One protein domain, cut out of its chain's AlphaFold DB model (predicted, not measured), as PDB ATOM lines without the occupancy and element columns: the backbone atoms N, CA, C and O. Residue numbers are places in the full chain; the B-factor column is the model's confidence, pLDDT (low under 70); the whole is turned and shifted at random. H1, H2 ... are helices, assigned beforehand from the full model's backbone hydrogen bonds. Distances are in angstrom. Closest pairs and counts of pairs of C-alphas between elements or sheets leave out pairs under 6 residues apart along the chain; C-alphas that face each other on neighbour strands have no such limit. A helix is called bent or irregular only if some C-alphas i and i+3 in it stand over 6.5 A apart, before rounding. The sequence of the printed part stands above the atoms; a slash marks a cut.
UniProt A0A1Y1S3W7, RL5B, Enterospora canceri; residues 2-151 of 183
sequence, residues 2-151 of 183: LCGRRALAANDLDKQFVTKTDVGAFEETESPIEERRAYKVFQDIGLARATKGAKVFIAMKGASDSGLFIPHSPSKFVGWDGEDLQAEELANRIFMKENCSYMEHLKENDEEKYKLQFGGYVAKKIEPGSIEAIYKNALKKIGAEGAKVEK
ATOM      1  N   LEU A   2     -28.712  26.238  -1.160       92.50
ATOM      2  CA  LEU A   2     -28.143  26.912  -2.343       92.50
ATOM      3  C   LEU A   2     -27.500  25.960  -3.367       92.50
ATOM      4  O   LEU A   2     -27.688  26.132  -4.566       92.50
ATOM      5  N   CYS A   3     -26.745  24.961  -2.901       92.06
ATOM      6  CA  CYS A   3     -26.120  23.972  -3.781       92.06
ATOM      7  C   CYS A   3     -27.159  23.183  -4.591       92.06
ATOM      8  O   CYS A   3     -27.010  23.082  -5.804       92.06
ATOM      9  N   GLY A   4     -28.234  22.707  -3.954       92.81
ATOM     10  CA  GLY A   4     -29.277  21.967  -4.658       92.81
ATOM     11  C   GLY A   4     -30.085  22.835  -5.617       92.81
ATOM     12  O   GLY A   4     -30.305  22.411  -6.743       92.81
ATOM     13  N   ARG A   5     -30.395  24.096  -5.266       92.81
ATOM     14  CA  ARG A   5     -31.020  25.038  -6.219       92.81
ATOM     15  C   ARG A   5     -30.168  25.284  -7.456       92.81
ATOM     16  O   ARG A   5     -30.689  25.248  -8.562       92.81
ATOM     17  N   ARG A   6     -28.855  25.450  -7.284       92.06
ATOM     18  CA  ARG A   6     -27.922  25.582  -8.412       92.06
ATOM     19  C   ARG A   6     -27.843  24.321  -9.258       92.06
ATOM     20  O   ARG A   6     -27.780  24.427 -10.475       92.06
ATOM     21  N   ALA A   7     -27.819  23.150  -8.625       91.69
ATOM     22  CA  ALA A   7     -27.765  21.878  -9.334       91.69
ATOM     23  C   ALA A   7     -29.040  21.644 -10.156       91.69
ATOM     24  O   ALA A   7     -28.942  21.296 -11.326       91.69
ATOM     25  N   LEU A   8     -30.218  21.895  -9.578       92.44
ATOM     26  CA  LEU A   8     -31.495  21.775 -10.282       92.44
ATOM     27  C   LEU A   8     -31.614  22.793 -11.421       92.44
ATOM     28  O   LEU A   8     -32.001  22.410 -12.518       92.44
ATOM     29  N   ALA A   9     -31.206  24.047 -11.199       91.50
ATOM     30  CA  ALA A   9     -31.216  25.081 -12.238       91.50
ATOM     31  C   ALA A   9     -30.251  24.762 -13.388       91.50
ATOM     32  O   ALA A   9     -30.570  24.999 -14.542       91.50
ATOM     33  N   ALA A  10     -29.088  24.175 -13.092       90.00
ATOM     34  CA  ALA A  10     -28.139  23.740 -14.118       90.00
ATOM     35  C   ALA A  10     -28.620  22.528 -14.940       90.00
ATOM     36  O   ALA A  10     -28.018  22.232 -15.966       90.00
ATOM     37  N   ASN A  11     -29.655  21.817 -14.481       90.50
ATOM     38  CA  ASN A  11     -30.237  20.652 -15.153       90.50
ATOM     39  C   ASN A  11     -31.692  20.895 -15.606       90.50
ATOM     40  O   ASN A  11     -32.380  19.934 -15.950       90.50
ATOM     41  N   ASP A  12     -32.167  22.147 -15.581       90.25
ATOM     42  CA  ASP A  12     -33.529  22.550 -15.969       90.25
ATOM     43  C   ASP A  12     -34.659  21.839 -15.188       90.25
ATOM     44  O   ASP A  12     -35.745  21.589 -15.708       90.25
ATOM     45  N   LEU A  13     -34.401  21.489 -13.923       90.94
ATOM     46  CA  LEU A  13     -35.338  20.800 -13.018       90.94
ATOM     47  C   LEU A  13     -35.830  21.698 -11.871       90.94
ATOM     48  O   LEU A  13     -36.585  21.267 -11.002       90.94
ATOM     49  N   ASP A  14     -35.395  22.954 -11.846       88.94
ATOM     50  CA  ASP A  14     -35.654  23.928 -10.786       88.94
ATOM     51  C   ASP A  14     -37.117  24.372 -10.688       88.94
ATOM     52  O   ASP A  14     -37.567  24.707  -9.587       88.94
ATOM     53  N   LYS A  15     -37.833  24.381 -11.819       89.88
ATOM     54  CA  LYS A  15     -39.269  24.695 -11.903       89.88
ATOM     55  C   LYS A  15     -40.151  23.541 -11.441       89.88
ATOM     56  O   LYS A  15     -41.199  23.784 -10.858       89.88
ATOM     57  N   GLN A  16     -39.724  22.312 -11.719       91.38
ATOM     58  CA  GLN A  16     -40.464  21.097 -11.385       91.38
ATOM     59  C   GLN A  16     -40.301  20.759  -9.899       91.38
ATOM     60  O   GLN A  16     -41.276  20.567  -9.181       91.38
ATOM     61  N   PHE A  17     -39.057  20.751  -9.415       92.19
ATOM     62  CA  PHE A  17     -38.742  20.475  -8.019       92.19
ATOM     63  C   PHE A  17     -38.456  21.786  -7.294       92.19
ATOM     64  O   PHE A  17     -37.341  22.312  -7.335       92.19
ATOM     65  N   VAL A  18     -39.485  22.338  -6.651       91.12
ATOM     66  CA  VAL A  18     -39.413  23.602  -5.906       91.12
ATOM     67  C   VAL A  18     -38.918  23.407  -4.472       91.12
ATOM     68  O   VAL A  18     -38.846  22.298  -3.945       91.12
ATOM     69  N   THR A  19     -38.543  24.512  -3.829       90.88
ATOM     70  CA  THR A  19     -38.146  24.512  -2.418       90.88
ATOM     71  C   THR A  19     -39.334  24.255  -1.509       90.88
ATOM     72  O   THR A  19     -40.387  24.861  -1.705       90.88
ATOM     73  N   LYS A  20     -39.127  23.466  -0.459       90.62
ATOM     74  CA  LYS A  20     -40.133  23.256   0.587       90.62
ATOM     75  C   LYS A  20     -40.322  24.522   1.424       90.62
ATOM     76  O   LYS A  20     -39.351  25.229   1.707       90.62
ATOM     77  N   THR A  21     -41.565  24.819   1.797       83.31
ATOM     78  CA  THR A  21     -41.919  25.981   2.629       83.31
ATOM     79  C   THR A  21     -41.718  25.711   4.115       83.31
ATOM     80  O   THR A  21     -41.333  26.621   4.854       83.31
ATOM     81  N   ASP A  22     -41.904  24.458   4.530       85.62
ATOM     82  CA  ASP A  22     -41.973  24.075   5.936       85.62
ATOM     83  C   ASP A  22     -40.592  23.664   6.450       85.62
ATOM     84  O   ASP A  22     -40.132  22.523   6.359       85.62
ATOM     85  N   VAL A  23     -39.878  24.660   6.975       87.00
ATOM     86  CA  VAL A  23     -38.540  24.475   7.537       87.00
ATOM     87  C   VAL A  23     -38.639  23.672   8.833       87.00
ATOM     88  O   VAL A  23     -39.193  24.152   9.814       87.00
ATOM     89  N   GLY A  24     -38.044  22.477   8.850       87.81
ATOM     90  CA  GLY A  24     -37.987  21.598  10.027       87.81
ATOM     91  C   GLY A  24     -38.814  20.315   9.898       87.81
ATOM     92  O   GLY A  24     -38.469  19.327  10.539       87.81
ATOM     93  N   ALA A  25     -39.819  20.278   9.019       92.00
ATOM     94  CA  ALA A  25     -40.571  19.056   8.737       92.00
ATOM     95  C   ALA A  25     -39.691  18.014   8.024       92.00
ATOM     96  O   ALA A  25     -38.834  18.368   7.201       92.00
ATOM     97  N   PHE A  26     -39.877  16.730   8.343       92.31
ATOM     98  CA  PHE A  26     -39.232  15.636   7.619       92.31
ATOM     99  C   PHE A  26     -40.099  15.222   6.442       92.31
ATOM    100  O   PHE A  26     -41.151  14.617   6.609       92.31
ATOM    101  N   GLU A  27     -39.626  15.532   5.246       90.56
ATOM    102  CA  GLU A  27     -40.285  15.140   4.017       90.56
ATOM    103  C   GLU A  27     -39.222  14.904   2.945       90.56
ATOM    104  O   GLU A  27     -38.332  15.741   2.742       90.56
ATOM    105  N   GLU A  28     -39.362  13.835   2.174       89.75
ATOM    106  CA  GLU A  28     -38.506  13.567   1.019       89.75
ATOM    107  C   GLU A  28     -39.091  14.185  -0.261       89.75
ATOM    108  O   GLU A  28     -40.237  14.632  -0.295       89.75
ATOM    109  N   THR A  29     -38.276  14.323  -1.307       92.12
ATOM    110  CA  THR A  29     -38.765  14.750  -2.625       92.12
ATOM    111  C   THR A  29     -39.167  13.520  -3.426       92.12
ATOM    112  O   THR A  29     -38.312  12.712  -3.787       92.12
ATOM    113  N   GLU A  30     -40.454  13.392  -3.722       90.94
ATOM    114  CA  GLU A  30     -40.977  12.281  -4.513       90.94
ATOM    115  C   GLU A  30     -40.782  12.503  -6.015       90.94
ATOM    116  O   GLU A  30     -40.680  13.632  -6.498       90.94
ATOM    117  N   SER A  31     -40.701  11.404  -6.765       91.44
ATOM    118  CA  SER A  31     -40.629  11.463  -8.224       91.44
ATOM    119  C   SER A  31     -42.034  11.372  -8.825       91.44
ATOM    120  O   SER A  31     -42.735  10.405  -8.529       91.44
ATOM    121  N   PRO A  32     -42.429  12.307  -9.702       89.75
ATOM    122  CA  PRO A  32     -43.675  12.196 -10.455       89.75
ATOM    123  C   PRO A  32     -43.641  11.005 -11.424       89.75
ATOM    124  O   PRO A  32     -42.574  10.524 -11.812       89.75
ATOM    125  N   ILE A  33     -44.828  10.526 -11.808       87.62
ATOM    126  CA  ILE A  33     -45.002   9.309 -12.620       87.62
ATOM    127  C   ILE A  33     -44.667   9.562 -14.098       87.62
ATOM    128  O   ILE A  33     -43.975   8.752 -14.714       87.62
ATOM    129  N   GLU A  34     -45.145  10.676 -14.659       87.25
ATOM    130  CA  GLU A  34     -45.080  10.961 -16.105       87.25
ATOM    131  C   GLU A  34     -43.979  11.960 -16.494       87.25
ATOM    132  O   GLU A  34     -43.641  12.100 -17.669       87.25
ATOM    133  N   GLU A  35     -43.387  12.645 -15.516       89.81
ATOM    134  CA  GLU A  35     -42.354  13.653 -15.742       89.81
ATOM    135  C   GLU A  35     -40.950  13.122 -15.399       89.81
ATOM    136  O   GLU A  35     -40.751  11.969 -15.002       89.81
ATOM    137  N   ARG A  36     -39.926  13.974 -15.540       90.62
ATOM    138  CA  ARG A  36     -38.562  13.611 -15.138       90.62
ATOM    139  C   ARG A  36     -38.514  13.317 -13.639       90.62
ATOM    140  O   ARG A  36     -39.072  14.054 -12.830       90.62
ATOM    141  N   ARG A  37     -37.812  12.243 -13.277       93.19
ATOM    142  CA  ARG A  37     -37.623  11.832 -11.879       93.19
ATOM    143  C   ARG A  37     -36.775  12.839 -11.106       93.19
ATOM    144  O   ARG A  37     -35.934  13.527 -11.685       93.19
ATOM    145  N   ALA A  38     -36.962  12.856  -9.788       93.62
ATOM    146  CA  ALA A  38     -36.190  13.705  -8.892       93.62
ATOM    147  C   ALA A  38     -34.691  13.391  -8.983       93.62
ATOM    148  O   ALA A  38     -34.272  12.235  -9.112       93.62
ATOM    149  N   TYR A  39     -33.867  14.436  -8.898       93.81
ATOM    150  CA  TYR A  39     -32.421  14.297  -9.013       93.81
ATOM    151  C   TYR A  39     -31.863  13.617  -7.755       93.81
ATOM    152  O   TYR A  39     -31.826  14.216  -6.677       93.81
ATOM    153  N   LYS A  40     -31.454  12.350  -7.892       95.38
ATOM    154  CA  LYS A  40     -30.968  11.527  -6.781       95.38
ATOM    155  C   LYS A  40     -29.510  11.838  -6.455       95.38
ATOM    156  O   LYS A  40     -28.644  11.740  -7.322       95.38
ATOM    157  N   VAL A  41     -29.231  12.152  -5.191       96.56
ATOM    158  CA  VAL A  41     -27.882  12.442  -4.684       96.56
ATOM    159  C   VAL A  41     -27.644  11.679  -3.384       96.56
ATOM    160  O   VAL A  41     -28.561  11.487  -2.592       96.56
ATOM    161  N   PHE A  42     -26.405  11.254  -3.151       97.25
ATOM    162  CA  PHE A  42     -25.992  10.605  -1.907       97.25
ATOM    163  C   PHE A  42     -25.091  11.533  -1.095       97.25
ATOM    164  O   PHE A  42     -24.260  12.251  -1.653       97.25
ATOM    165  N   GLN A  43     -25.258  11.518   0.227       96.31
ATOM    166  CA  GLN A  43     -24.432  12.304   1.134       96.31
ATOM    167  C   GLN A  43     -23.095  11.598   1.383       96.31
ATOM    168  O   GLN A  43     -23.066  10.482   1.894       96.31
ATOM    169  N   ASP A  44     -21.996  12.294   1.112       97.50
ATOM    170  CA  ASP A  44     -20.667  11.930   1.603       97.50
ATOM    171  C   ASP A  44     -20.357  12.747   2.870       97.50
ATOM    172  O   ASP A  44     -20.461  13.978   2.871       97.50
ATOM    173  N   ILE A  45     -20.034  12.072   3.976       96.25
ATOM    174  CA  ILE A  45     -19.679  12.713   5.255       96.25
ATOM    175  C   ILE A  45     -18.160  12.806   5.473       96.25
ATOM    176  O   ILE A  45     -17.718  13.431   6.441       96.25
ATOM    177  N   GLY A  46     -17.353  12.208   4.593       97.44
ATOM    178  CA  GLY A  46     -15.903  12.120   4.729       97.44
ATOM    179  C   GLY A  46     -15.480  11.502   6.064       97.44
ATOM    180  O   GLY A  46     -15.971  10.453   6.471       97.44
ATOM    181  N   LEU A  47     -14.571  12.181   6.771       97.44
ATOM    182  CA  LEU A  47     -14.059  11.763   8.086       97.44
ATOM    183  C   LEU A  47     -14.878  12.318   9.269       97.44
ATOM    184  O   LEU A  47     -14.463  12.196  10.423       97.44
ATOM    185  N   ALA A  48     -16.014  12.975   9.012       96.75
ATOM    186  CA  ALA A  48     -16.850  13.516  10.076       96.75
ATOM    187  C   ALA A  48     -17.518  12.391  10.884       96.75
ATOM    188  O   ALA A  48     -17.996  11.397  10.338       96.75
ATOM    189  N   ARG A  49     -17.612  12.564  12.207       96.19
ATOM    190  CA  ARG A  49     -18.315  11.610  13.074       96.19
ATOM    191  C   ARG A  49     -19.834  11.756  12.919       96.19
ATOM    192  O   ARG A  49     -20.367  12.860  13.013       96.19
ATOM    193  N   ALA A  50     -20.539  10.635  12.764       95.75
ATOM    194  CA  ALA A  50     -21.992  10.585  12.587       95.75
ATOM    195  C   ALA A  50     -22.782  10.696  13.915       95.75
ATOM    196  O   ALA A  50     -23.451   9.750  14.352       95.75
ATOM    197  N   THR A  51     -22.714  11.858  14.570       95.56
ATOM    198  CA  THR A  51     -23.480  12.159  15.793       95.56
ATOM    199  C   THR A  51     -24.848  12.779  15.490       95.56
ATOM    200  O   THR A  51     -25.060  13.377  14.433       95.56
ATOM    201  N   LYS A  52     -25.788  12.654  16.437       94.62
ATOM    202  CA  LYS A  52     -27.073  13.366  16.387       94.62
ATOM    203  C   LYS A  52     -26.823  14.878  16.398       94.62
ATOM    204  O   LYS A  52     -25.967  15.359  17.138       94.62
ATOM    205  N   GLY A  53     -27.524  15.615  15.540       92.56
ATOM    206  CA  GLY A  53     -27.381  17.066  15.403       92.56
ATOM    207  C   GLY A  53     -26.078  17.533  14.744       92.56
ATOM    208  O   GLY A  53     -25.746  18.718  14.814       92.56
ATOM    209  N   ALA A  54     -25.316  16.639  14.098       95.94
ATOM    210  CA  ALA A  54     -24.119  17.041  13.368       95.94
ATOM    211  C   ALA A  54     -24.467  17.972  12.191       95.94
ATOM    212  O   ALA A  54     -25.414  17.738  11.436       95.94
ATOM    213  N   LYS A  55     -23.646  19.010  11.984       95.19
ATOM    214  CA  LYS A  55     -23.864  20.030  10.939       95.19
ATOM    215  C   LYS A  55     -23.916  19.447   9.520       95.19
ATOM    216  O   LYS A  55     -24.592  20.011   8.666       95.19
ATOM    217  N   VAL A  56     -23.240  18.319   9.278       96.62
ATOM    218  CA  VAL A  56     -23.268  17.616   7.982       96.62
ATOM    219  C   VAL A  56     -24.680  17.149   7.616       96.62
ATOM    220  O   VAL A  56     -25.096  17.308   6.473       96.62
ATOM    221  N   PHE A  57     -25.465  16.685   8.593       96.44
ATOM    222  CA  PHE A  57     -26.845  16.263   8.358       96.44
ATOM    223  C   PHE A  57     -27.785  17.459   8.191       96.44
ATOM    224  O   PHE A  57     -28.699  17.406   7.380       96.44
ATOM    225  N   ILE A  58     -27.529  18.585   8.862       95.06
ATOM    226  CA  ILE A  58     -28.294  19.822   8.618       95.06
ATOM    227  C   ILE A  58     -28.036  20.365   7.203       95.06
ATOM    228  O   ILE A  58     -28.962  20.821   6.532       95.06
ATOM    229  N   ALA A  59     -26.797  20.276   6.708       95.56
ATOM    230  CA  ALA A  59     -26.483  20.626   5.324       95.56
ATOM    231  C   ALA A  59     -27.228  19.723   4.325       95.56
ATOM    232  O   ALA A  59     -27.787  20.231   3.350       95.56
ATOM    233  N   MET A  60     -27.288  18.417   4.614       96.06
ATOM    234  CA  MET A  60     -28.073  17.429   3.868       96.06
ATOM    235  C   MET A  60     -29.571  17.770   3.877       96.06
ATOM    236  O   MET A  60     -30.165  17.847   2.805       96.06
ATOM    237  N   LYS A  61     -30.166  18.078   5.041       95.62
ATOM    238  CA  LYS A  61     -31.574  18.508   5.149       95.62
ATOM    239  C   LYS A  61     -31.851  19.716   4.267       95.62
ATOM    240  O   LYS A  61     -32.763  19.696   3.453       95.62
ATOM    241  N   GLY A  62     -30.991  20.731   4.334       94.62
ATOM    242  CA  GLY A  62     -31.131  21.897   3.473       94.62
ATOM    243  C   GLY A  62     -30.979  21.576   1.980       94.62
ATOM    244  O   GLY A  62     -31.457  22.347   1.154       94.62
ATOM    245  N   ALA A  63     -30.238  20.538   1.589       94.75
ATOM    246  CA  ALA A  63     -30.152  20.089   0.197       94.75
ATOM    247  C   ALA A  63     -31.419  19.320  -0.225       94.75
ATOM    248  O   ALA A  63     -31.947  19.591  -1.303       94.75
ATOM    249  N   SER A  64     -31.959  18.472   0.651       95.31
ATOM    250  CA  SER A  64     -33.266  17.830   0.467       95.31
ATOM    251  C   SER A  64     -34.375  18.873   0.273       95.31
ATOM    252  O   SER A  64     -35.073  18.871  -0.735       95.31
ATOM    253  N   ASP A  65     -34.434  19.886   1.144       94.88
ATOM    254  CA  ASP A  65     -35.448  20.956   1.103       94.88
ATOM    255  C   ASP A  65     -35.364  21.852  -0.134       94.88
ATOM    256  O   ASP A  65     -36.282  22.622  -0.413       94.88
ATOM    257  N   SER A  66     -34.266  21.775  -0.893       93.19
ATOM    258  CA  SER A  66     -34.153  22.488  -2.167       93.19
ATOM    259  C   SER A  66     -34.785  21.772  -3.363       93.19
ATOM    260  O   SER A  66     -34.820  22.380  -4.434       93.19
ATOM    261  N   GLY A  67     -35.264  20.537  -3.178       92.75
ATOM    262  CA  GLY A  67     -35.876  19.697  -4.214       92.75
ATOM    263  C   GLY A  67     -34.991  18.541  -4.697       92.75
ATOM    264  O   GLY A  67     -35.321  17.892  -5.685       92.75
ATOM    265  N   LEU A  68     -33.842  18.295  -4.055       95.06
ATOM    266  CA  LEU A  68     -33.023  17.121  -4.365       95.06
ATOM    267  C   LEU A  68     -33.564  15.905  -3.621       95.06
ATOM    268  O   LEU A  68     -33.856  15.985  -2.431       95.06
ATOM    269  N   PHE A  69     -33.584  14.755  -4.287       96.25
ATOM    270  CA  PHE A  69     -33.883  13.503  -3.611       96.25
ATOM    271  C   PHE A  69     -32.607  12.945  -2.974       96.25
ATOM    272  O   PHE A  69     -31.694  12.486  -3.666       96.25
ATOM    273  N   ILE A  70     -32.542  12.993  -1.646       96.56
ATOM    274  CA  ILE A  70     -31.469  12.384  -0.860       96.56
ATOM    275  C   ILE A  70     -32.111  11.327   0.035       96.56
ATOM    276  O   ILE A  70     -32.908  11.702   0.888       96.56
ATOM    277  N   PRO A  71     -31.782  10.033  -0.111       95.81
ATOM    278  CA  PRO A  71     -32.329   9.004   0.766       95.81
ATOM    279  C   PRO A  71     -31.721   9.141   2.168       95.81
ATOM    280  O   PRO A  71     -30.504   8.989   2.326       95.81
ATOM    281  N   HIS A  72     -32.532   9.452   3.181       94.81
ATOM    282  CA  HIS A  72     -32.052   9.637   4.556       94.81
ATOM    283  C   HIS A  72     -33.127   9.333   5.609       94.81
ATOM    284  O   HIS A  72     -34.308   9.275   5.307       94.81
ATOM    285  N   SER A  73     -32.720   9.140   6.868       94.31
ATOM    286  CA  SER A  73     -33.648   8.962   7.995       94.31
ATOM    287  C   SER A  73     -33.597  10.153   8.958       94.31
ATOM    288  O   SER A  73     -32.544  10.793   9.084       94.31
ATOM    289  N   PRO A  74     -34.686  10.437   9.696       95.25
ATOM    290  CA  PRO A  74     -34.726  11.548  10.647       95.25
ATOM    291  C   PRO A  74     -33.888  11.304  11.914       95.25
ATOM    292  O   PRO A  74     -33.608  12.240  12.658       95.25
ATOM    293  N   SER A  75     -33.406  10.075  12.131       95.31
ATOM    294  CA  SER A  75     -32.744   9.634  13.371       95.31
ATOM    295  C   SER A  75     -31.529  10.456  13.820       95.31
ATOM    296  O   SER A  75     -31.154  10.453  14.996       95.31
ATOM    297  N   LYS A  76     -30.867  11.152  12.888       95.19
ATOM    298  CA  LYS A  76     -29.689  11.987  13.163       95.19
ATOM    299  C   LYS A  76     -30.018  13.468  13.339       95.19
ATOM    300  O   LYS A  76     -29.103  14.241  13.632       95.19
ATOM    301  N   PHE A  77     -31.275  13.876  13.200       96.31
ATOM    302  CA  PHE A  77     -31.694  15.254  13.431       96.31
ATOM    303  C   PHE A  77     -31.889  15.566  14.920       96.31
ATOM    304  O   PHE A  77     -32.063  14.685  15.764       96.31
ATOM    305  N   VAL A  78     -31.785  16.856  15.249       94.69
ATOM    306  CA  VAL A  78     -32.216  17.381  16.553       94.69
ATOM    307  C   VAL A  78     -33.742  17.291  16.606       94.69
ATOM    308  O   VAL A  78     -34.374  17.469  15.568       94.69
ATOM    309  N   GLY A  79     -34.310  16.968  17.767       93.25
ATOM    310  CA  GLY A  79     -35.751  16.738  17.917       93.25
ATOM    311  C   GLY A  79     -36.234  15.328  17.592       93.25
ATOM    312  O   GLY A  79     -37.420  15.074  17.696       93.25
ATOM    313  N   TRP A  80     -35.362  14.392  17.201       95.56
ATOM    314  CA  TRP A  80     -35.764  12.987  17.038       95.56
ATOM    315  C   TRP A  80     -35.825  12.271  18.389       95.56
ATOM    316  O   TRP A  80     -34.790  12.181  19.057       95.56
ATOM    317  N   ASP A  81     -36.968  11.737  18.793       93.75
ATOM    318  CA  ASP A  81     -37.108  11.007  20.065       93.75
ATOM    319  C   ASP A  81     -36.931   9.484  19.933       93.75
ATOM    320  O   ASP A  81     -36.647   8.812  20.922       93.75
ATOM    321  N   GLY A  82     -36.969   8.950  18.712       92.56
ATOM    322  CA  GLY A  82     -36.945   7.508  18.456       92.56
ATOM    323  C   GLY A  82     -38.093   7.064  17.560       92.56
ATOM    324  O   GLY A  82     -37.927   6.092  16.822       92.56
ATOM    325  N   GLU A  83     -39.193   7.811  17.593       91.75
ATOM    326  CA  GLU A  83     -40.437   7.527  16.881       91.75
ATOM    327  C   GLU A  83     -40.799   8.689  15.954       91.75
ATOM    328  O   GLU A  83     -40.996   8.470  14.758       91.75
ATOM    329  N   ASP A  84     -40.767   9.917  16.475       92.19
ATOM    330  CA  ASP A  84     -41.178  11.125  15.774       92.19
ATOM    331  C   ASP A  84     -40.089  12.206  15.767       92.19
ATOM    332  O   ASP A  84     -39.208  12.307  16.632       92.19
ATOM    333  N   LEU A  85     -40.128  13.040  14.723       93.81
ATOM    334  CA  LEU A  85     -39.284  14.224  14.624       93.81
ATOM    335  C   LEU A  85     -40.066  15.455  15.073       93.81
ATOM    336  O   LEU A  85     -40.965  15.918  14.372       93.81
ATOM    337  N   GLN A  86     -39.627  16.060  16.172       94.88
ATOM    338  CA  GLN A  86     -40.126  17.351  16.628       94.88
ATOM    339  C   GLN A  86     -39.634  18.465  15.686       94.88
ATOM    340  O   GLN A  86     -38.530  19.005  15.827       94.88
ATOM    341  N   ALA A  87     -40.455  18.796  14.684       94.06
ATOM    342  CA  ALA A  87     -40.110  19.743  13.620       94.06
ATOM    343  C   ALA A  87     -39.747  21.139  14.156       94.06
ATOM    344  O   ALA A  87     -38.853  21.797  13.618       94.06
ATOM    345  N   GLU A  88     -40.389  21.572  15.244       94.44
ATOM    346  CA  GLU A  88     -40.112  22.857  15.889       94.44
ATOM    347  C   GLU A  88     -38.700  22.926  16.478       94.44
ATOM    348  O   GLU A  88     -38.010  23.930  16.302       94.44
ATOM    349  N   GLU A  89     -38.220  21.860  17.124       94.75
ATOM    350  CA  GLU A  89     -36.858  21.816  17.666       94.75
ATOM    351  C   GLU A  89     -35.814  21.893  16.549       94.75
ATOM    352  O   GLU A  89     -34.832  22.641  16.641       94.75
ATOM    353  N   LEU A  90     -36.049  21.170  15.449       95.12
ATOM    354  CA  LEU A  90     -35.177  21.237  14.285       95.12
ATOM    355  C   LEU A  90     -35.200  22.637  13.651       95.12
ATOM    356  O   LEU A  90     -34.142  23.174  13.312       95.12
ATOM    357  N   ALA A  91     -36.375  23.260  13.534       94.81
ATOM    358  CA  ALA A  91     -36.520  24.626  13.039       94.81
ATOM    359  C   ALA A  91     -35.780  25.636  13.931       94.81
ATOM    360  O   ALA A  91     -35.017  26.466  13.429       94.81
ATOM    361  N   ASN A  92     -35.925  25.529  15.253       95.19
ATOM    362  CA  ASN A  92     -35.230  26.370  16.230       95.19
ATOM    363  C   ASN A  92     -33.707  26.268  16.067       95.19
ATOM    364  O   ASN A  92     -33.002  27.283  16.115       95.19
ATOM    365  N   ARG A  93     -33.201  25.061  15.789       94.31
ATOM    366  CA  ARG A  93     -31.785  24.822  15.500       94.31
ATOM    367  C   ARG A  93     -31.334  25.438  14.176       94.31
ATOM    368  O   ARG A  93     -30.234  25.990  14.119       94.31
ATOM    369  N   ILE A  94     -32.155  25.356  13.126       94.44
ATOM    370  CA  ILE A  94     -31.874  25.941  11.801       94.44
ATOM    371  C   ILE A  94     -31.801  27.471  11.883       94.44
ATOM    372  O   ILE A  94     -30.887  28.070  11.318       94.44
ATOM    373  N   PHE A  95     -32.720  28.097  12.621       95.00
ATOM    374  CA  PHE A  95     -32.767  29.551  12.808       95.00
ATOM    375  C   PHE A  95     -31.881  30.064  13.953       95.00
ATOM    376  O   PHE A  95     -31.877  31.261  14.229       95.00
ATOM    377  N   MET A  96     -31.088  29.183  14.572       94.38
ATOM    378  CA  MET A  96     -30.131  29.504  15.636       94.38
ATOM    379  C   MET A  96     -30.749  30.190  16.865       94.38
ATOM    380  O   MET A  96     -30.104  31.034  17.486       94.38
ATOM    381  N   LYS A  97     -31.966  29.801  17.270       94.94
ATOM    382  CA  LYS A  97     -32.622  30.387  18.454       94.94
ATOM    383  C   LYS A  97     -31.798  30.234  19.736       94.94
ATOM    384  O   LYS A  97     -31.712  31.177  20.514       94.94
ATOM    385  N   GLU A  98     -31.128  29.096  19.922       92.81
ATOM    386  CA  GLU A  98     -30.220  28.864  21.060       92.81
ATOM    387  C   GLU A  98     -29.065  29.877  21.090       92.81
ATOM    388  O   GLU A  98     -28.698  30.386  22.146       92.81
ATOM    389  N   ASN A  99     -28.503  30.219  19.924       93.94
ATOM    390  CA  ASN A  99     -27.455  31.231  19.832       93.94
ATOM    391  C   ASN A  99     -27.998  32.624  20.146       93.94
ATOM    392  O   ASN A  99     -27.301  33.385  20.808       93.94
ATOM    393  N   CYS A 100     -29.211  32.954  19.692       96.00
ATOM    394  CA  CYS A 100     -29.855  34.223  20.029       96.00
ATOM    395  C   CYS A 100     -30.085  34.340  21.539       96.00
ATOM    396  O   CYS A 100     -29.685  35.335  22.132       96.00
ATOM    397  N   SER A 101     -30.612  33.286  22.170       96.06
ATOM    398  CA  SER A 101     -30.779  33.226  23.626       96.06
ATOM    399  C   SER A 101     -29.439  33.372  24.359       96.06
ATOM    400  O   SER A 101     -29.338  34.115  25.330       96.06
ATOM    401  N   TYR A 102     -28.368  32.745  23.858       96.44
ATOM    402  CA  TYR A 102     -27.032  32.909  24.435       96.44
ATOM    403  C   TYR A 102     -26.464  34.326  24.253       96.44
ATOM    404  O   TYR A 102     -25.783  34.837  25.144       96.44
ATOM    405  N   MET A 103     -26.739  34.976  23.118       95.56
ATOM    406  CA  MET A 103     -26.376  36.377  22.891       95.56
ATOM    407  C   MET A 103     -27.087  37.303  23.879       95.56
ATOM    408  O   MET A 103     -26.430  38.161  24.460       95.56
ATOM    409  N   GLU A 104     -28.392  37.116  24.084       95.44
ATOM    410  CA  GLU A 104     -29.200  37.880  25.046       95.44
ATOM    411  C   GLU A 104     -28.691  37.671  26.472       95.44
ATOM    412  O   GLU A 104     -28.342  38.635  27.150       95.44
ATOM    413  N   HIS A 105     -28.502  36.411  26.872       95.94
ATOM    414  CA  HIS A 105     -27.957  36.066  28.180       95.94
ATOM    415  C   HIS A 105     -26.589  36.716  28.427       95.94
ATOM    416  O   HIS A 105     -26.351  37.270  29.496       95.94
ATOM    417  N   LEU A 106     -25.654  36.662  27.470       95.81
ATOM    418  CA  LEU A 106     -24.351  37.314  27.646       95.81
ATOM    419  C   LEU A 106     -24.459  38.838  27.676       95.81
ATOM    420  O   LEU A 106     -23.749  39.466  28.450       95.81
ATOM    421  N   LYS A 107     -25.343  39.436  26.876       93.19
ATOM    422  CA  LYS A 107     -25.545  40.888  26.863       93.19
ATOM    423  C   LYS A 107     -26.031  41.411  28.221       93.19
ATOM    424  O   LYS A 107     -25.629  42.500  28.611       93.19
ATOM    425  N   GLU A 108     -26.857  40.639  28.926       94.75
ATOM    426  CA  GLU A 108     -27.384  40.990  30.252       94.75
ATOM    427  C   GLU A 108     -26.402  40.698  31.394       94.75
ATOM    428  O   GLU A 108     -26.304  41.483  32.333       94.75
ATOM    429  N   ASN A 109     -25.678  39.576  31.325       95.94
ATOM    430  CA  ASN A 109     -24.867  39.096  32.447       95.94
ATOM    431  C   ASN A 109     -23.383  39.499  32.370       95.94
ATOM    432  O   ASN A 109     -22.738  39.614  33.409       95.94
ATOM    433  N   ASP A 110     -22.817  39.657  31.168       95.12
ATOM    434  CA  ASP A 110     -21.385  39.915  30.964       95.12
ATOM    435  C   ASP A 110     -21.121  40.612  29.614       95.12
ATOM    436  O   ASP A 110     -20.872  39.985  28.573       95.12
ATOM    437  N   GLU A 111     -21.161  41.946  29.634       93.81
ATOM    438  CA  GLU A 111     -21.001  42.766  28.431       93.81
ATOM    439  C   GLU A 111     -19.586  42.674  27.823       93.81
ATOM    440  O   GLU A 111     -19.421  42.766  26.601       93.81
ATOM    441  N   GLU A 112     -18.551  42.464  28.641       95.25
ATOM    442  CA  GLU A 112     -17.172  42.319  28.158       95.25
ATOM    443  C   GLU A 112     -17.024  41.037  27.335       95.25
ATOM    444  O   GLU A 112     -16.536  41.058  26.198       95.25
ATOM    445  N   LYS A 113     -17.538  39.923  27.864       95.88
ATOM    446  CA  LYS A 113     -17.557  38.640  27.162       95.88
ATOM    447  C   LYS A 113     -18.474  38.665  25.945       95.88
ATOM    448  O   LYS A 113     -18.133  38.064  24.924       95.88
ATOM    449  N   TYR A 114     -19.591  39.393  26.004       96.12
ATOM    450  CA  TYR A 114     -20.451  39.623  24.842       96.12
ATOM    451  C   TYR A 114     -19.688  40.318  23.705       96.12
ATOM    452  O   TYR A 114     -19.710  39.842  22.567       96.12
ATOM    453  N   LYS A 115     -18.948  41.396  23.999       95.06
ATOM    454  CA  LYS A 115     -18.134  42.116  23.003       95.06
ATOM    455  C   LYS A 115     -17.011  41.249  22.436       95.06
ATOM    456  O   LYS A 115     -16.750  41.318  21.234       95.06
ATOM    457  N   LEU A 116     -16.383  40.409  23.259       96.12
ATOM    458  CA  LEU A 116     -15.341  39.483  22.808       96.12
ATOM    459  C   LEU A 116     -15.901  38.407  21.863       96.12
ATOM    460  O   LEU A 116     -15.377  38.205  20.769       96.12
ATOM    461  N   GLN A 117     -16.982  37.735  22.268       95.50
ATOM    462  CA  GLN A 117     -17.563  36.610  21.532       95.50
ATOM    463  C   GLN A 117     -18.334  37.059  20.280       95.50
ATOM    464  O   GLN A 117     -18.274  36.406  19.235       95.50
ATOM    465  N   PHE A 118     -19.058  38.178  20.372       96.50
ATOM    466  CA  PHE A 118     -19.973  38.673  19.341       96.50
ATOM    467  C   PHE A 118     -19.568  40.030  18.754       96.50
ATOM    468  O   PHE A 118     -20.380  40.681  18.096       96.50
ATOM    469  N   GLY A 119     -18.306  40.449  18.886       95.62
ATOM    470  CA  GLY A 119     -17.826  41.740  18.373       95.62
ATOM    471  C   GLY A 119     -18.113  41.974  16.884       95.62
ATOM    472  O   GLY A 119     -18.426  43.088  16.472       95.62
ATOM    473  N   GLY A 120     -18.120  40.912  16.068       96.44
ATOM    474  CA  GLY A 120     -18.517  40.993  14.657       96.44
ATOM    475  C   GLY A 120     -20.004  41.307  14.429       96.44
ATOM    476  O   GLY A 120     -20.333  41.968  13.444       96.44
ATOM    477  N   TYR A 121     -20.895  40.862  15.323       95.88
ATOM    478  CA  TYR A 121     -22.320  41.215  15.304       95.88
ATOM    479  C   TYR A 121     -22.521  42.666  15.743       95.88
ATOM    480  O   TYR A 121     -23.234  43.405  15.067       95.88
ATOM    481  N   VAL A 122     -21.809  43.096  16.791       94.38
ATOM    482  CA  VAL A 122     -21.823  44.485  17.283       94.38
ATOM    483  C   VAL A 122     -21.361  45.453  16.193       94.38
ATOM    484  O   VAL A 122     -22.060  46.416  15.884       94.38
ATOM    485  N   ALA A 123     -20.238  45.163  15.528       96.94
ATOM    486  CA  ALA A 123     -19.712  45.995  14.444       96.94
ATOM    487  C   ALA A 123     -20.686  46.124  13.257       96.94
ATOM    488  O   ALA A 123     -20.748  47.166  12.606       96.94
ATOM    489  N   LYS A 124     -21.467  45.072  12.982       96.56
ATOM    490  CA  LYS A 124     -22.476  45.041  11.911       96.56
ATOM    491  C   LYS A 124     -23.865  45.497  12.364       96.56
ATOM    492  O   LYS A 124     -24.767  45.519  11.531       96.56
ATOM    493  N   LYS A 125     -24.034  45.859  13.641       95.38
ATOM    494  CA  LYS A 125     -25.314  46.254  14.253       95.38
ATOM    495  C   LYS A 125     -26.416  45.199  14.067       95.38
ATOM    496  O   LYS A 125     -27.549  45.529  13.729       95.38
ATOM    497  N   ILE A 126     -26.064  43.923  14.238       95.06
ATOM    498  CA  ILE A 126     -27.004  42.798  14.145       95.06
ATOM    499  C   ILE A 126     -27.420  42.396  15.559       95.06
ATOM    500  O   ILE A 126     -26.597  41.900  16.328       95.06
ATOM    501  N   GLU A 127     -28.699  42.575  15.873       93.31
ATOM    502  CA  GLU A 127     -29.288  42.183  17.157       93.31
ATOM    503  C   GLU A 127     -29.835  40.742  17.117       93.31
ATOM    504  O   GLU A 127     -30.263  40.295  16.044       93.31
ATOM    505  N   PRO A 128     -29.897  40.028  18.259       93.25
ATOM    506  CA  PRO A 128     -30.340  38.629  18.330       93.25
ATOM    507  C   PRO A 128     -31.705  38.375  17.674       93.25
ATOM    508  O   PRO A 128     -31.832  37.499  16.817       93.25
ATOM    509  N   GLY A 129     -32.704  39.210  17.978       92.75
ATOM    510  CA  GLY A 129     -34.057  39.080  17.422       92.75
ATOM    511  C   GLY A 129     -34.145  39.272  15.901       92.75
ATOM    512  O   GLY A 129     -35.105  38.834  15.273       92.75
ATOM    513  N   SER A 130     -33.133  39.882  15.270       94.75
ATOM    514  CA  SER A 130     -33.114  40.089  13.814       94.75
ATOM    515  C   SER A 130     -32.607  38.871  13.029       94.75
ATOM    516  O   SER A 130     -32.858  38.759  11.826       94.75
ATOM    517  N   ILE A 131     -31.910  37.941  13.693       94.94
ATOM    518  CA  ILE A 131     -31.201  36.830  13.046       94.94
ATOM    519  C   ILE A 131     -32.173  35.912  12.298       94.94
ATOM    520  O   ILE A 131     -31.948  35.612  11.125       94.94
ATOM    521  N   GLU A 132     -33.285  35.523  12.921       93.88
ATOM    522  CA  GLU A 132     -34.277  34.641  12.293       93.88
ATOM    523  C   GLU A 132     -34.826  35.241  10.986       93.88
ATOM    524  O   GLU A 132     -34.893  34.563   9.956       93.88
ATOM    525  N   ALA A 133     -35.142  36.539  10.993       95.19
ATOM    526  CA  ALA A 133     -35.622  37.253   9.813       95.19
ATOM    527  C   ALA A 133     -34.567  37.301   8.693       95.19
ATOM    528  O   ALA A 133     -34.902  37.102   7.521       95.19
ATOM    529  N   ILE A 134     -33.289  37.504   9.035       95.69
ATOM    530  CA  ILE A 134     -32.175  37.467   8.072       95.69
ATOM    531  C   ILE A 134     -32.109  36.097   7.384       95.69
ATOM    532  O   ILE A 134     -32.023  36.039   6.154       95.69
ATOM    533  N   TYR A 135     -32.207  35.002   8.145       94.19
ATOM    534  CA  TYR A 135     -32.191  33.648   7.585       94.19
ATOM    535  C   TYR A 135     -33.410  33.362   6.713       94.19
ATOM    536  O   TYR A 135     -33.240  32.912   5.583       94.19
ATOM    537  N   LYS A 136     -34.628  33.684   7.167       93.94
ATOM    538  CA  LYS A 136     -35.845  33.518   6.352       93.94
ATOM    539  C   LYS A 136     -35.745  34.273   5.025       93.94
ATOM    540  O   LYS A 136     -36.054  33.718   3.971       93.94
ATOM    541  N   ASN A 137     -35.249  35.510   5.051       93.56
ATOM    542  CA  ASN A 137     -35.038  36.305   3.841       93.56
ATOM    543  C   ASN A 137     -33.965  35.702   2.926       93.56
ATOM    544  O   ASN A 137     -34.130  35.701   1.707       93.56
ATOM    545  N   ALA A 138     -32.883  35.161   3.491       92.56
ATOM    546  CA  ALA A 138     -31.858  34.469   2.720       92.56
ATOM    547  C   ALA A 138     -32.408  33.204   2.039       92.56
ATOM    548  O   ALA A 138     -32.162  33.007   0.853       92.56
ATOM    549  N   LEU A 139     -33.189  32.382   2.748       91.56
ATOM    550  CA  LEU A 139     -33.805  31.172   2.187       91.56
ATOM    551  C   LEU A 139     -34.765  31.512   1.038       91.56
ATOM    552  O   LEU A 139     -34.675  30.898  -0.025       91.56
ATOM    553  N   LYS A 140     -35.602  32.547   1.199       91.19
ATOM    554  CA  LYS A 140     -36.483  33.052   0.128       91.19
ATOM    555  C   LYS A 140     -35.696  33.485  -1.111       91.19
ATOM    556  O   LYS A 140     -36.020  33.071  -2.220       91.19
ATOM    557  N   LYS A 141     -34.624  34.266  -0.927       91.25
ATOM    558  CA  LYS A 141     -33.747  34.700  -2.030       91.25
ATOM    559  C   LYS A 141     -33.088  33.523  -2.742       91.25
ATOM    560  O   LYS A 141     -33.042  33.501  -3.963       91.25
ATOM    561  N   ILE A 142     -32.620  32.525  -1.991       90.44
ATOM    562  CA  ILE A 142     -32.019  31.311  -2.557       90.44
ATOM    563  C   ILE A 142     -33.042  30.504  -3.368       90.44
ATOM    564  O   ILE A 142     -32.680  29.935  -4.396       90.44
ATOM    565  N   GLY A 143     -34.295  30.438  -2.910       86.19
ATOM    566  CA  GLY A 143     -35.375  29.779  -3.644       86.19
ATOM    567  C   GLY A 143     -35.667  30.445  -4.988       86.19
ATOM    568  O   GLY A 143     -35.827  29.737  -5.980       86.19
ATOM    569  N   ALA A 144     -35.655  31.783  -5.028       84.62
ATOM    570  CA  ALA A 144     -35.945  32.572  -6.224       84.62
ATOM    571  C   ALA A 144     -34.766  32.670  -7.214       84.62
ATOM    572  O   ALA A 144     -34.935  32.431  -8.405       84.62
ATOM    573  N   GLU A 145     -33.563  33.009  -6.743       71.06
ATOM    574  CA  GLU A 145     -32.404  33.363  -7.582       71.06
ATOM    575  C   GLU A 145     -31.353  32.246  -7.631       71.06
ATOM    576  O   GLU A 145     -30.157  32.515  -7.581       71.06
ATOM    577  N   GLY A 146     -31.758  30.976  -7.717       62.75
ATOM    578  CA  GLY A 146     -30.877  29.795  -7.655       62.75
ATOM    579  C   GLY A 146     -29.679  29.751  -8.630       62.75
ATOM    580  O   GLY A 146     -28.939  28.772  -8.628       62.75
ATOM    581  N   ALA A 147     -29.445  30.788  -9.434       65.12
ATOM    582  CA  ALA A 147     -28.333  30.959 -10.350       65.12
ATOM    583  C   ALA A 147     -26.990  31.280  -9.658       65.12
ATOM    584  O   ALA A 147     -26.871  31.800  -8.541       65.12
ATOM    585  N   LYS A 148     -25.905  30.936 -10.352       72.56
ATOM    586  CA  LYS A 148     -24.536  31.260  -9.951       72.56
ATOM    587  C   LYS A 148     -24.168  32.629 -10.521       72.56
ATOM    588  O   LYS A 148     -24.118  32.792 -11.730       72.56
ATOM    589  N   VAL A 149     -23.848  33.585  -9.652       77.69
ATOM    590  CA  VAL A 149     -23.286  34.871 -10.085       77.69
ATOM    591  C   VAL A 149     -21.821  34.666 -10.468       77.69
ATOM    592  O   VAL A 149     -21.012  34.228  -9.640       77.69
ATOM    593  N   GLU A 150     -21.472  34.966 -11.716       80.12
ATOM    594  CA  GLU A 150     -20.088  34.922 -12.180       80.12
ATOM    595  C   GLU A 150     -19.296  36.112 -11.637       80.12
ATOM    596  O   GLU A 150     -19.727  37.264 -11.692       80.12
ATOM    597  N   LYS A 151     -18.108  35.835 -11.092       83.50
ATOM    598  CA  LYS A 151     -17.170  36.884 -10.690       83.50
ATOM    599  C   LYS A 151     -16.233  37.176 -11.853       83.50
ATOM    600  O   LYS A 151     -15.691  36.244 -12.447       83.50
TER     601      LYS A 151
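Overview. This is residues 2 to 151 of the 183 residues of the protein "RL5B" of Enterospora canceri (UniProt A0A1Y1S3W7). A body of long loops, residues 11 to 54 and 65 to 86, lies on several sides of the short helix H2, with H1 at one end of H2 and H3 near its other end. From this body an arm of H4 and H5 reaches away, and H6 runs back along the length from H4 to meet H1 end to end; at the arm's tip residues 108 to 113 stick out. The 150 printed residues hold six named helices, H1 to H6 in chain order, and no named strand; the class is all helix, though only 70 residues are in named elements. The whole is only just loose, close to compact, with a radius of gyration of the C-alphas of 17.8 A, and spans 60 by 43 by 30 A.

Along the chain. Find C-alpha 2 at (-28.143, 26.912, -2.343), where H1 begins; it holds residues 2 to 10 and is 12.2 A long. Pass residues 11 to 54 to reach H2, residues 55 to 64, 14.2 A, which starts at (-23.864, 20.030, 10.939). H3 follows at residues 87 to 94, 10.5 A, then H4 at residues 97 to 109, 18.2 A, and H5 at residues 111 to 123, 14.4 A. H5 is irregular, with C-alphas 117 and 120 8.2 A apart. H6, residues 128 to 144, is the longest at 25.9 A and ends at C-alpha 144, (-35.945, 32.572, -6.224); it is only just irregular, with C-alphas 129 and 132 6.8 A apart.

Arrangement. Start at H1, which touches H2; their closest C-alphas, Gly 4 and Ala 63, are 5.3 A apart. The two run the same way at a shallow tilt of 33 degrees, only just short of steep. H2 and H3 are close but not clearly touching, with the C-alphas of Ile 58 and Ile 94 closest at 7.8 A. H3 and H4 are also close but not clearly touching, at 7.4 A between the C-alphas of Asn 92 and Glu 98. Look next at residues 103 to 107 of H4, which touch residues 113 to 118 of H5; the closest C-alphas, Leu 106 and Tyr 114, are 5.3 A apart, at a steep tilt of 52 degrees, opposite ways. H6 touches H4 with residues 128 to 132 alone, closest at the C-alphas of Cys 100 and Pro 128, 4.7 A, at a shallow tilt of 26 degrees, opposite ways. H6 and H1 touch only at their ends, at the C-alphas of Leu 2 and Ile 142, 5.9 A. H5 and H6 are apart, and so are H2 and H6. In H1, H2, H3 and H4 every O i to N i+4 pair is within hydrogen-bond range; in H5 it is 7 of 9 and in H6 11 of 13.

Size, cuts and confidence. The two C-alphas farthest apart, Glu 34 and Glu 112, are 61.0 A from each other. The printed part has no cut. The links H1 to H2 and H2 to H3 are long, and the other three are tight. The mean pLDDT of the printed part is 92.7; look to residues 146 to 147 for the values under 70.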